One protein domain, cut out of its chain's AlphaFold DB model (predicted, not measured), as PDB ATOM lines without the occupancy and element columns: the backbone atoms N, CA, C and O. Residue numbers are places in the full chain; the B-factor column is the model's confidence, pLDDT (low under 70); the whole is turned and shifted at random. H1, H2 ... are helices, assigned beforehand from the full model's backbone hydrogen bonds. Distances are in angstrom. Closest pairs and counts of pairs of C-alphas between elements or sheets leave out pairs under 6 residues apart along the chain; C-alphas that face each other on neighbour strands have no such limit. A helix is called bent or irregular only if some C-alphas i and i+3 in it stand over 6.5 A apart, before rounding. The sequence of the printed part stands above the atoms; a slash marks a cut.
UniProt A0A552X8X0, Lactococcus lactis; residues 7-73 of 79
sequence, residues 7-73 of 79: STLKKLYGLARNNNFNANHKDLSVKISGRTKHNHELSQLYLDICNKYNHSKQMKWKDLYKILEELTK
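Overview. This is residues 7 to 73 of the 79 residues of a protein of Lactococcus lactis (UniProt A0A552X8X0). Two helices, H1 and H3, pack against each other and run opposite ways, while the longest helix, H2, lies crosswise to both and packs on the first part of H1, at residues 8 to 12. A long stretch with no named element, residues 22 to 36, leads from the end of H1 to the beginning of H2, and a shorter one leads from H2 to H3. The printed part has 67 residues with three named helices, in the order H1, H2, H3, and no named strand; the class is all helix. The whole is compact, with a radius of gyration of the C-alphas of 10.9 A, and its outline is rounded, spanning 29 by 23 by 22 A.

Along the chain. H2 is the longest helix, residues 37 to 53, 24.3 A from first to last C-alpha; it begins at C-alpha 37, at (-20.704, -24.923, -22.829), and ends at C-alpha 53, at (-39.543, -23.520, -38.172). H1, residues 7 to 21, measures 21.2 A and begins at C-alpha 7, at (-18.901, -23.882, -36.197). H3, residues 61 to 72, measures 16.0 A and ends at C-alpha 72, at (-26.484, -24.431, -45.244). No helix is bent or irregular.

Arrangement. H2 and H1 touch, H1 with residues 8 to 12 alone. Their closest C-alphas are those of Leu 42 and Thr 8, 6.1 A apart. Their lines stand at 71 degrees, only just about perpendicular. H1 and H3 touch, with 15 pairs of C-alphas within 8 A. Their closest C-alphas, those of Ala 16 and Tyr 65, are 4.9 A apart. They run opposite ways at a steep tilt of 42 degrees, and their centres are 8.7 A apart. H2 and H3 are close but not clearly touching: the closest C-alphas, those of Tyr 53 and Ile 67, are 7.9 A apart. These two helices are about perpendicular, at 89 degrees. In the backbones of H1, H2 and H3 every O i to N i+4 pair is within hydrogen-bond range.

Size, cuts and confidence. The two C-alphas farthest apart are those of Arg 35 and Lys 73, at 29.8 A, and the first and last printed C-alphas, those of Ser 7 and Lys 73, are 15.3 A apart. The printed part runs from residue 7 to residue 73 without a cut. The link from H1 to H2 is long, with 15 residues, and its C-alphas lie 6 to 17 A from the mean of the C-alphas. The link from H2 to H3 is short, with 7 residues. The mean pLDDT of the printed part is 91.0, and no printed residue is under 70.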
ATOM      1  N   SER A   7     -19.366 -22.620 -36.785       87.56
ATOM      2  CA  SER A   7     -18.901 -23.882 -36.197       87.56
ATOM      3  C   SER A   7     -20.035 -24.659 -35.512       87.56
ATOM      4  O   SER A   7     -20.219 -25.851 -35.760       87.56
ATOM      5  N   THR A   8     -20.864 -23.979 -34.719       90.06
ATOM      6  CA  THR A   8     -22.024 -24.551 -34.029       90.06
ATOM      7  C   THR A   8     -23.082 -24.999 -35.036       90.06
ATOM      8  O   THR A   8     -23.623 -26.095 -34.895       90.06
ATOM      9  N   LEU A   9     -23.315 -24.220 -36.103       90.69
ATOM     10  CA  LEU A   9     -24.203 -24.619 -37.201       90.69
ATOM     11  C   LEU A   9     -23.698 -25.876 -37.922       90.69
ATOM     12  O   LEU A   9     -24.453 -26.835 -38.073       90.69
ATOM     13  N   LYS A  10     -22.418 -25.901 -38.313       91.00
ATOM     14  CA  LYS A  10     -21.776 -27.053 -38.964       91.00
ATOM     15  C   LYS A  10     -21.870 -28.311 -38.100       91.00
ATOM     16  O   LYS A  10     -22.209 -29.385 -38.592       91.00
ATOM     17  N   LYS A  11     -21.626 -28.182 -36.795       92.06
ATOM     18  CA  LYS A  11     -21.700 -29.302 -35.852       92.06
ATOM     19  C   LYS A  11     -23.129 -29.818 -35.674       92.06
ATOM     20  O   LYS A  11     -23.333 -31.031 -35.658       92.06
ATOM     21  N   LEU A  12     -24.119 -28.926 -35.589       93.94
ATOM     22  CA  LEU A  12     -25.527 -29.324 -35.541       93.94
ATOM     23  C   LEU A  12     -25.961 -30.023 -36.840       93.94
ATOM     24  O   LEU A  12     -26.653 -31.037 -36.775       93.94
ATOM     25  N   TYR A  13     -25.504 -29.536 -37.999       94.00
ATOM     26  CA  TYR A  13     -25.739 -30.173 -39.297       94.00
ATOM     27  C   TYR A  13     -25.150 -31.587 -39.357       94.00
ATOM     28  O   TYR A  13     -25.868 -32.527 -39.692       94.00
ATOM     29  N   GLY A  14     -23.897 -31.776 -38.929       93.62
ATOM     30  CA  GLY A  14     -23.280 -33.103 -38.847       93.62
ATOM     31  C   GLY A  14     -24.049 -34.070 -37.937       93.62
ATOM     32  O   GLY A  14     -24.297 -35.216 -38.311       93.62
ATOM     33  N   LEU A  15     -24.512 -33.603 -36.770       94.19
ATOM     34  CA  LEU A  15     -25.352 -34.406 -35.871       94.19
ATOM     35  C   LEU A  15     -26.688 -34.795 -36.516       94.19
ATOM     36  O   LEU A  15     -27.095 -35.957 -36.427       94.19
ATOM     37  N   ALA A  16     -27.363 -33.843 -37.160       95.12
ATOM     38  CA  ALA A  16     -28.638 -34.088 -37.819       95.12
ATOM     39  C   ALA A  16     -28.489 -35.063 -38.987       95.12
ATOM     40  O   ALA A  16     -29.270 -36.005 -39.094       95.12
ATOM     41  N   ARG A  17     -27.439 -34.902 -39.796       95.31
ATOM     42  CA  ARG A  17     -27.099 -35.811 -40.890       95.31
ATOM     43  C   ARG A  17     -26.875 -37.236 -40.386       95.31
ATOM     44  O   ARG A  17     -27.520 -38.162 -40.871       95.31
ATOM     45  N   ASN A  18     -26.015 -37.407 -39.381       94.94
ATOM     46  CA  ASN A  18     -25.684 -38.725 -38.832       94.94
ATOM     47  C   ASN A  18     -26.921 -39.441 -38.270       94.94
ATOM     48  O   ASN A  18     -27.106 -40.633 -38.504       94.94
ATOM     49  N   ASN A  19     -27.798 -38.721 -37.563       95.12
ATOM     50  CA  ASN A  19     -29.022 -39.315 -37.020       95.12
ATOM     51  C   ASN A  19     -30.113 -39.524 -38.080       95.12
ATOM     52  O   ASN A  19     -30.893 -40.460 -37.948       95.12
ATOM     53  N   ASN A  20     -30.165 -38.708 -39.136       94.75
ATOM     54  CA  ASN A  20     -31.090 -38.902 -40.254       94.75
ATOM     55  C   ASN A  20     -30.738 -40.142 -41.094       94.75
ATOM     56  O   ASN A  20     -31.634 -40.872 -41.511       94.75
ATOM     57  N   PHE A  21     -29.447 -40.412 -41.317       93.00
ATOM     58  CA  PHE A  21     -29.008 -41.608 -42.051       93.00
ATOM     59  C   PHE A  21     -29.029 -42.892 -41.213       93.00
ATOM     60  O   PHE A  21     -28.996 -43.988 -41.767       93.00
ATOM     61  N   ASN A  22     -29.146 -42.787 -39.889       92.62
ATOM     62  CA  ASN A  22     -29.410 -43.939 -39.040       92.62
ATOM     63  C   ASN A  22     -30.919 -44.249 -39.037       92.62
ATOM     64  O   ASN A  22     -31.723 -43.501 -38.474       92.62
ATOM     65  N   ALA A  23     -31.307 -45.379 -39.639       83.06
ATOM     66  CA  ALA A  23     -32.705 -45.797 -39.787       83.06
ATOM     67  C   ALA A  23     -33.474 -45.872 -38.455       83.06
ATOM     68  O   ALA A  23     -34.668 -45.575 -38.431       83.06
ATOM     69  N   ASN A  24     -32.787 -46.191 -37.355       91.44
ATOM     70  CA  ASN A  24     -33.389 -46.282 -36.025       91.44
ATOM     71  C   ASN A  24     -33.593 -44.907 -35.376       91.44
ATOM     72  O   ASN A  24     -34.367 -44.780 -34.432       91.44
ATOM     73  N   HIS A  25     -32.871 -43.881 -35.832       91.25
ATOM     74  CA  HIS A  25     -32.840 -42.572 -35.180       91.25
ATOM     75  C   HIS A  25     -33.576 -41.489 -35.965       91.25
ATOM     76  O   HIS A  25     -34.049 -40.535 -35.352       91.25
ATOM     77  N   LYS A  26     -33.727 -41.623 -37.288       92.69
ATOM     78  CA  LYS A  26     -34.311 -40.580 -38.151       92.69
ATOM     79  C   LYS A  26     -35.690 -40.083 -37.693       92.69
ATOM     80  O   LYS A  26     -36.011 -38.906 -37.852       92.69
ATOM     81  N   ASP A  27     -36.491 -40.980 -37.113       94.81
ATOM     82  CA  ASP A  27     -37.849 -40.712 -36.636       94.81
ATOM     83  C   ASP A  27     -37.931 -40.406 -35.132       94.81
ATOM     84  O   ASP A  27     -39.016 -40.084 -34.638       94.81
ATOM     85  N   LEU A  28     -36.805 -40.460 -34.415       95.75
ATOM     86  CA  LEU A  28     -36.723 -40.053 -33.017       95.75
ATOM     87  C   LEU A  28     -36.663 -38.534 -32.903       95.75
ATOM     88  O   LEU A  28     -36.058 -37.839 -33.726       95.75
ATOM     89  N   SER A  29     -37.256 -38.025 -31.828       94.88
ATOM     90  CA  SER A  29     -37.148 -36.619 -31.469       94.88
ATOM     91  C   SER A  29     -35.700 -36.241 -31.157       94.88
ATOM     92  O   SER A  29     -34.983 -36.977 -30.472       94.88
ATOM     93  N   VAL A  30     -35.288 -35.061 -31.615       94.62
ATOM     94  CA  VAL A  30     -33.950 -34.520 -31.370       94.62
ATOM     95  C   VAL A  30     -33.723 -34.353 -29.868       94.62
ATOM     96  O   VAL A  30     -34.524 -33.723 -29.168       94.62
ATOM     97  N   LYS A  31     -32.612 -34.897 -29.367       90.88
ATOM     98  CA  LYS A  31     -32.155 -34.745 -27.979       90.88
ATOM     99  C   LYS A  31     -30.703 -34.274 -27.979       90.88
ATOM    100  O   LYS A  31     -29.825 -34.993 -28.445       90.88
ATOM    101  N   ILE A  32     -30.457 -33.083 -27.438       88.38
ATOM    102  CA  ILE A  32     -29.118 -32.496 -27.278       88.38
ATOM    103  C   ILE A  32     -28.928 -32.183 -25.793       88.38
ATOM    104  O   ILE A  32     -29.698 -31.415 -25.219       88.38
ATOM    105  N   SER A  33     -27.934 -32.802 -25.155       79.31
ATOM    106  CA  SER A  33     -27.682 -32.651 -23.719       79.31
ATOM    107  C   SER A  33     -26.762 -31.460 -23.429       79.31
ATOM    108  O   SER A  33     -25.557 -31.530 -23.646       79.31
ATOM    109  N   GLY A  34     -27.295 -30.378 -22.862       75.38
ATOM    110  CA  GLY A  34     -26.568 -29.126 -22.590       75.38
ATOM    111  C   GLY A  34     -25.537 -29.148 -21.446       75.38
ATOM    112  O   GLY A  34     -25.323 -28.118 -20.821       75.38
ATOM    113  N   ARG A  35     -24.917 -30.293 -21.122       74.31
ATOM    114  CA  ARG A  35     -24.020 -30.433 -19.950       74.31
ATOM    115  C   ARG A  35     -22.684 -29.685 -20.073       74.31
ATOM    116  O   ARG A  35     -22.028 -29.458 -19.067       74.31
ATOM    117  N   THR A  36     -22.269 -29.321 -21.283       80.88
ATOM    118  CA  THR A  36     -21.038 -28.558 -21.547       80.88
ATOM    119  C   THR A  36     -21.382 -27.235 -22.228       80.88
ATOM    120  O   THR A  36     -22.419 -27.144 -22.885       80.88
ATOM    121  N   LYS A  37     -20.507 -26.218 -22.142       76.31
ATOM    122  CA  LYS A  37     -20.704 -24.923 -22.829       76.31
ATOM    123  C   LYS A  37     -20.992 -25.100 -24.326       76.31
ATOM    124  O   LYS A  37     -21.936 -24.521 -24.852       76.31
ATOM    125  N   HIS A  38     -20.229 -25.960 -24.997       77.06
ATOM    126  CA  HIS A  38     -20.447 -26.259 -26.414       77.06
ATOM    127  C   HIS A  38     -21.802 -26.916 -26.678       77.06
ATOM    128  O   HIS A  38     -22.463 -26.598 -27.663       77.06
ATOM    129  N   ASN A  39     -22.244 -27.812 -25.795       84.12
ATOM    130  CA  ASN A  39     -23.564 -28.404 -25.940       84.12
ATOM    131  C   ASN A  39     -24.680 -27.403 -25.620       84.12
ATOM    132  O   ASN A  39     -25.750 -27.509 -26.205       84.12
ATOM    133  N   HIS A  40     -24.439 -26.423 -24.746       88.44
ATOM    134  CA  HIS A  40     -25.381 -25.337 -24.489       88.44
ATOM    135  C   HIS A  40     -25.617 -24.498 -25.751       88.44
ATOM    136  O   HIS A  40     -26.765 -24.270 -26.117       88.44
ATOM    137  N   GLU A  41     -24.557 -24.109 -26.466       90.44
ATOM    138  CA  GLU A  41     -24.675 -23.379 -27.739       90.44
ATOM    139  C   GLU A  41     -25.439 -24.186 -28.805       90.44
ATOM    140  O   GLU A  41     -26.279 -23.634 -29.514       90.44
ATOM    141  N   LEU A  42     -25.202 -25.502 -28.883       92.31
ATOM    142  CA  LEU A  42     -25.957 -26.400 -29.768       92.31
ATOM    143  C   LEU A  42     -27.436 -26.493 -29.377       92.31
ATOM    144  O   LEU A  42     -28.301 -26.442 -30.251       92.31
ATOM    145  N   SER A  43     -27.735 -26.623 -28.081       91.75
ATOM    146  CA  SER A  43     -29.107 -26.651 -27.574       91.75
ATOM    147  C   SER A  43     -29.838 -25.339 -27.862       91.75
ATOM    148  O   SER A  43     -30.972 -25.391 -28.323       91.75
ATOM    149  N   GLN A  44     -29.199 -24.182 -27.657       92.31
ATOM    150  CA  GLN A  44     -29.797 -22.879 -27.973       92.31
ATOM    151  C   GLN A  44     -30.072 -22.728 -29.467       92.31
ATOM    152  O   GLN A  44     -31.186 -22.390 -29.854       92.31
ATOM    153  N   LEU A  45     -29.100 -23.075 -30.318       93.00
ATOM    154  CA  LEU A  45     -29.299 -23.054 -31.767       93.00
ATOM    155  C   LEU A  45     -30.466 -23.956 -32.193       93.00
ATOM    156  O   LEU A  45     -31.291 -23.567 -33.019       93.00
ATOM    157  N   TYR A  46     -30.555 -25.159 -31.628       94.31
ATOM    158  CA  TYR A  46     -31.671 -26.059 -31.895       94.31
ATOM    159  C   TYR A  46     -33.018 -25.454 -31.463       94.31
ATOM    160  O   TYR A  46     -33.985 -25.529 -32.221       94.31
ATOM    161  N   LEU A  47     -33.088 -24.811 -30.293       93.00
ATOM    162  CA  LEU A  47     -34.303 -24.136 -29.826       93.00
ATOM    163  C   LEU A  47     -34.710 -22.976 -30.741       93.00
ATOM    164  O   LEU A  47     -35.885 -22.874 -31.088       93.00
ATOM    165  N   ASP A  48     -33.762 -22.157 -31.201       92.88
ATOM    166  CA  ASP A  48     -34.026 -21.082 -32.169       92.88
ATOM    167  C   ASP A  48     -34.625 -21.624 -33.475       92.88
ATOM    168  O   ASP A  48     -35.567 -21.049 -34.029       92.88
ATOM    169  N   ILE A  49     -34.113 -22.761 -33.955       93.31
ATOM    170  CA  ILE A  49     -34.635 -23.449 -35.141       93.31
ATOM    171  C   ILE A  49     -36.053 -23.973 -34.878       93.31
ATOM    172  O   ILE A  49     -36.935 -23.756 -35.709       93.31
ATOM    173  N   CYS A  50     -36.313 -24.603 -33.729       93.62
ATOM    174  CA  CYS A  50     -37.660 -25.040 -33.347       93.62
ATOM    175  C   CYS A  50     -38.647 -23.872 -33.283       93.62
ATOM    176  O   CYS A  50     -39.753 -23.969 -33.813       93.62
ATOM    177  N   ASN A  51     -38.249 -22.764 -32.660       92.62
ATOM    178  CA  ASN A  51     -39.074 -21.568 -32.531       92.62
ATOM    179  C   ASN A  51     -39.433 -20.995 -33.903       92.62
ATOM    180  O   ASN A  51     -40.585 -20.642 -34.140       92.62
ATOM    181  N   LYS A  52     -38.466 -20.953 -34.826       92.62
ATOM    182  CA  LYS A  52     -38.665 -20.370 -36.152       92.62
ATOM    183  C   LYS A  52     -39.396 -21.288 -37.137       92.62
ATOM    184  O   LYS A  52     -40.170 -20.789 -37.946       92.62
ATOM    185  N   TYR A  53     -39.132 -22.593 -37.107       92.44
ATOM    186  CA  TYR A  53     -39.543 -23.520 -38.172       92.44
ATOM    187  C   TYR A  53     -40.462 -24.655 -37.714       92.44
ATOM    188  O   TYR A  53     -40.970 -25.388 -38.555       92.44
ATOM    189  N   ASN A  54     -40.688 -24.824 -36.408       91.56
ATOM    190  CA  ASN A  54     -41.522 -25.905 -35.878       91.56
ATOM    191  C   ASN A  54     -42.440 -25.457 -34.725       91.56
ATOM    192  O   ASN A  54     -42.784 -26.256 -33.856       91.56
ATOM    193  N   HIS A  55     -42.825 -24.177 -34.688       91.00
ATOM    194  CA  HIS A  55     -43.734 -23.613 -33.678       91.00
ATOM    195  C   HIS A  55     -43.327 -23.940 -32.230       91.00
ATOM    196  O   HIS A  55     -44.165 -24.321 -31.413       91.00
ATOM    197  N   SER A  56     -42.023 -23.883 -31.939       89.00
ATOM    198  CA  SER A  56     -41.444 -24.216 -30.627       89.00
ATOM    199  C   SER A  56     -41.665 -25.665 -30.171       89.00
ATOM    200  O   SER A  56     -41.369 -26.009 -29.028       89.00
ATOM    201  N   LYS A  57     -42.151 -26.548 -31.053       92.00
ATOM    202  CA  LYS A  57     -42.302 -27.976 -30.771       92.00
ATOM    203  C   LYS A  57     -40.997 -28.711 -31.039       92.00
ATOM    204  O   LYS A  57     -40.194 -28.323 -31.890       92.00
ATOM    205  N   GLN A  58     -40.808 -29.823 -30.340       92.19
ATOM    206  CA  GLN A  58     -39.712 -30.740 -30.627       92.19
ATOM    207  C   GLN A  58     -39.890 -31.342 -32.029       92.19
ATOM    208  O   GLN A  58     -41.006 -31.692 -32.414       92.19
ATOM    209  N   MET A  59     -38.800 -31.467 -32.785       94.62
ATOM    210  CA  MET A  59     -38.805 -32.075 -34.119       94.62
ATOM    211  C   MET A  59     -38.033 -33.391 -34.141       94.62
ATOM    212  O   MET A  59     -37.243 -33.682 -33.235       94.62
ATOM    213  N   LYS A  60     -38.262 -34.188 -35.184       96.50
ATOM    214  CA  LYS A  60     -37.492 -35.404 -35.449       96.50
ATOM    215  C   LYS A  60     -36.173 -35.062 -36.132       96.50
ATOM    216  O   LYS A  60     -36.050 -34.016 -36.772       96.50
ATOM    217  N   TRP A  61     -35.195 -35.959 -36.039       96.81
ATOM    218  CA  TRP A  61     -33.893 -35.770 -36.687       96.81
ATOM    219  C   TRP A  61     -33.997 -35.546 -38.200       96.81
ATOM    220  O   TRP A  61     -33.291 -34.691 -38.730       96.81
ATOM    221  N   LYS A  62     -34.913 -36.246 -38.880       96.38
ATOM    222  CA  LYS A  62     -35.154 -36.062 -40.320       96.38
ATOM    223  C   LYS A  62     -35.643 -34.660 -40.693       96.38
ATOM    224  O   LYS A  62     -35.264 -34.136 -41.737       96.38
ATOM    225  N   ASP A  63     -36.469 -34.053 -39.844       96.12
ATOM    226  CA  ASP A  63     -37.045 -32.732 -40.100       96.12
ATOM    227  C   ASP A  63     -35.989 -31.653 -39.835       96.12
ATOM    228  O   ASP A  63     -35.804 -30.749 -40.650       96.12
ATOM    229  N   LEU A  64     -35.210 -31.817 -38.756       96.56
ATOM    230  CA  LEU A  64     -34.062 -30.959 -38.465       96.56
ATOM    231  C   LEU A  64     -33.023 -30.997 -39.593       96.56
ATOM    232  O   LEU A  64     -32.512 -29.950 -39.980       96.56
ATOM    233  N   TYR A  65     -32.716 -32.185 -40.126       96.12
ATOM    234  CA  TYR A  65     -31.753 -32.336 -41.216       96.12
ATOM    235  C   TYR A  65     -32.176 -31.548 -42.460       96.12
ATOM    236  O   TYR A  65     -31.372 -30.771 -42.966       96.12
ATOM    237  N   LYS A  66     -33.439 -31.663 -42.890       95.31
ATOM    238  CA  LYS A  66     -33.971 -30.907 -44.039       95.31
ATOM    239  C   LYS A  66     -33.871 -29.395 -43.846       95.31
ATOM    240  O   LYS A  66     -33.454 -28.681 -44.748       95.31
ATOM    241  N   ILE A  67     -34.227 -28.900 -42.656       94.19
ATOM    242  CA  ILE A  67     -34.129 -27.464 -42.351       94.19
ATOM    243  C   ILE A  67     -32.674 -27.000 -42.419       94.19
ATOM    244  O   ILE A  67     -32.385 -25.939 -42.969       94.19
ATOM    245  N   LEU A  68     -31.753 -27.776 -41.847       93.75
ATOM    246  CA  LEU A  68     -30.340 -27.418 -41.853       93.75
ATOM    247  C   LEU A  68     -29.745 -27.489 -43.258       93.75
ATOM    248  O   LEU A  68     -28.999 -26.585 -43.600       93.75
ATOM    249  N   GLU A  69     -30.115 -28.481 -44.069       92.56
ATOM    250  CA  GLU A  69     -29.690 -28.606 -45.467       92.56
ATOM    251  C   GLU A  69     -30.028 -27.344 -46.273       92.56
ATOM    252  O   GLU A  69     -29.149 -26.790 -46.928       92.56
ATOM    253  N   GLU A  70     -31.245 -26.809 -46.126       90.50
ATOM    254  CA  GLU A  70     -31.628 -25.531 -46.743       90.50
ATOM    255  C   GLU A  70     -30.859 -24.335 -46.151       90.50
ATOM    256  O   GLU A  70     -30.374 -23.475 -46.882       90.50
ATOM    257  N   LEU A  71     -30.679 -24.278 -44.825       87.19
ATOM    258  CA  LEU A  71     -29.945 -23.185 -44.159       87.19
ATOM    259  C   LEU A  71     -28.451 -23.141 -44.499       87.19
ATOM    260  O   LEU A  71     -27.797 -22.107 -44.310       87.19
ATOM    261  N   THR A  72     -27.898 -24.272 -44.921       86.00
ATOM    262  CA  THR A  72     -26.484 -24.431 -45.244       86.00
ATOM    263  C   THR A  72     -26.236 -24.572 -46.735       86.00
ATOM    264  O   THR A  72     -25.081 -24.675 -47.116       86.00
ATOM    265  N   LYS A  73     -27.273 -24.538 -47.576       83.50
ATOM    266  CA  LYS A  73     -27.179 -24.744 -49.026       83.50
ATOM    267  C   LYS A  73     -26.176 -23.815 -49.710       83.50
ATOM    268  O   LYS A  73     -25.374 -24.264 -50.520       83.50
TER     269      LYS A  73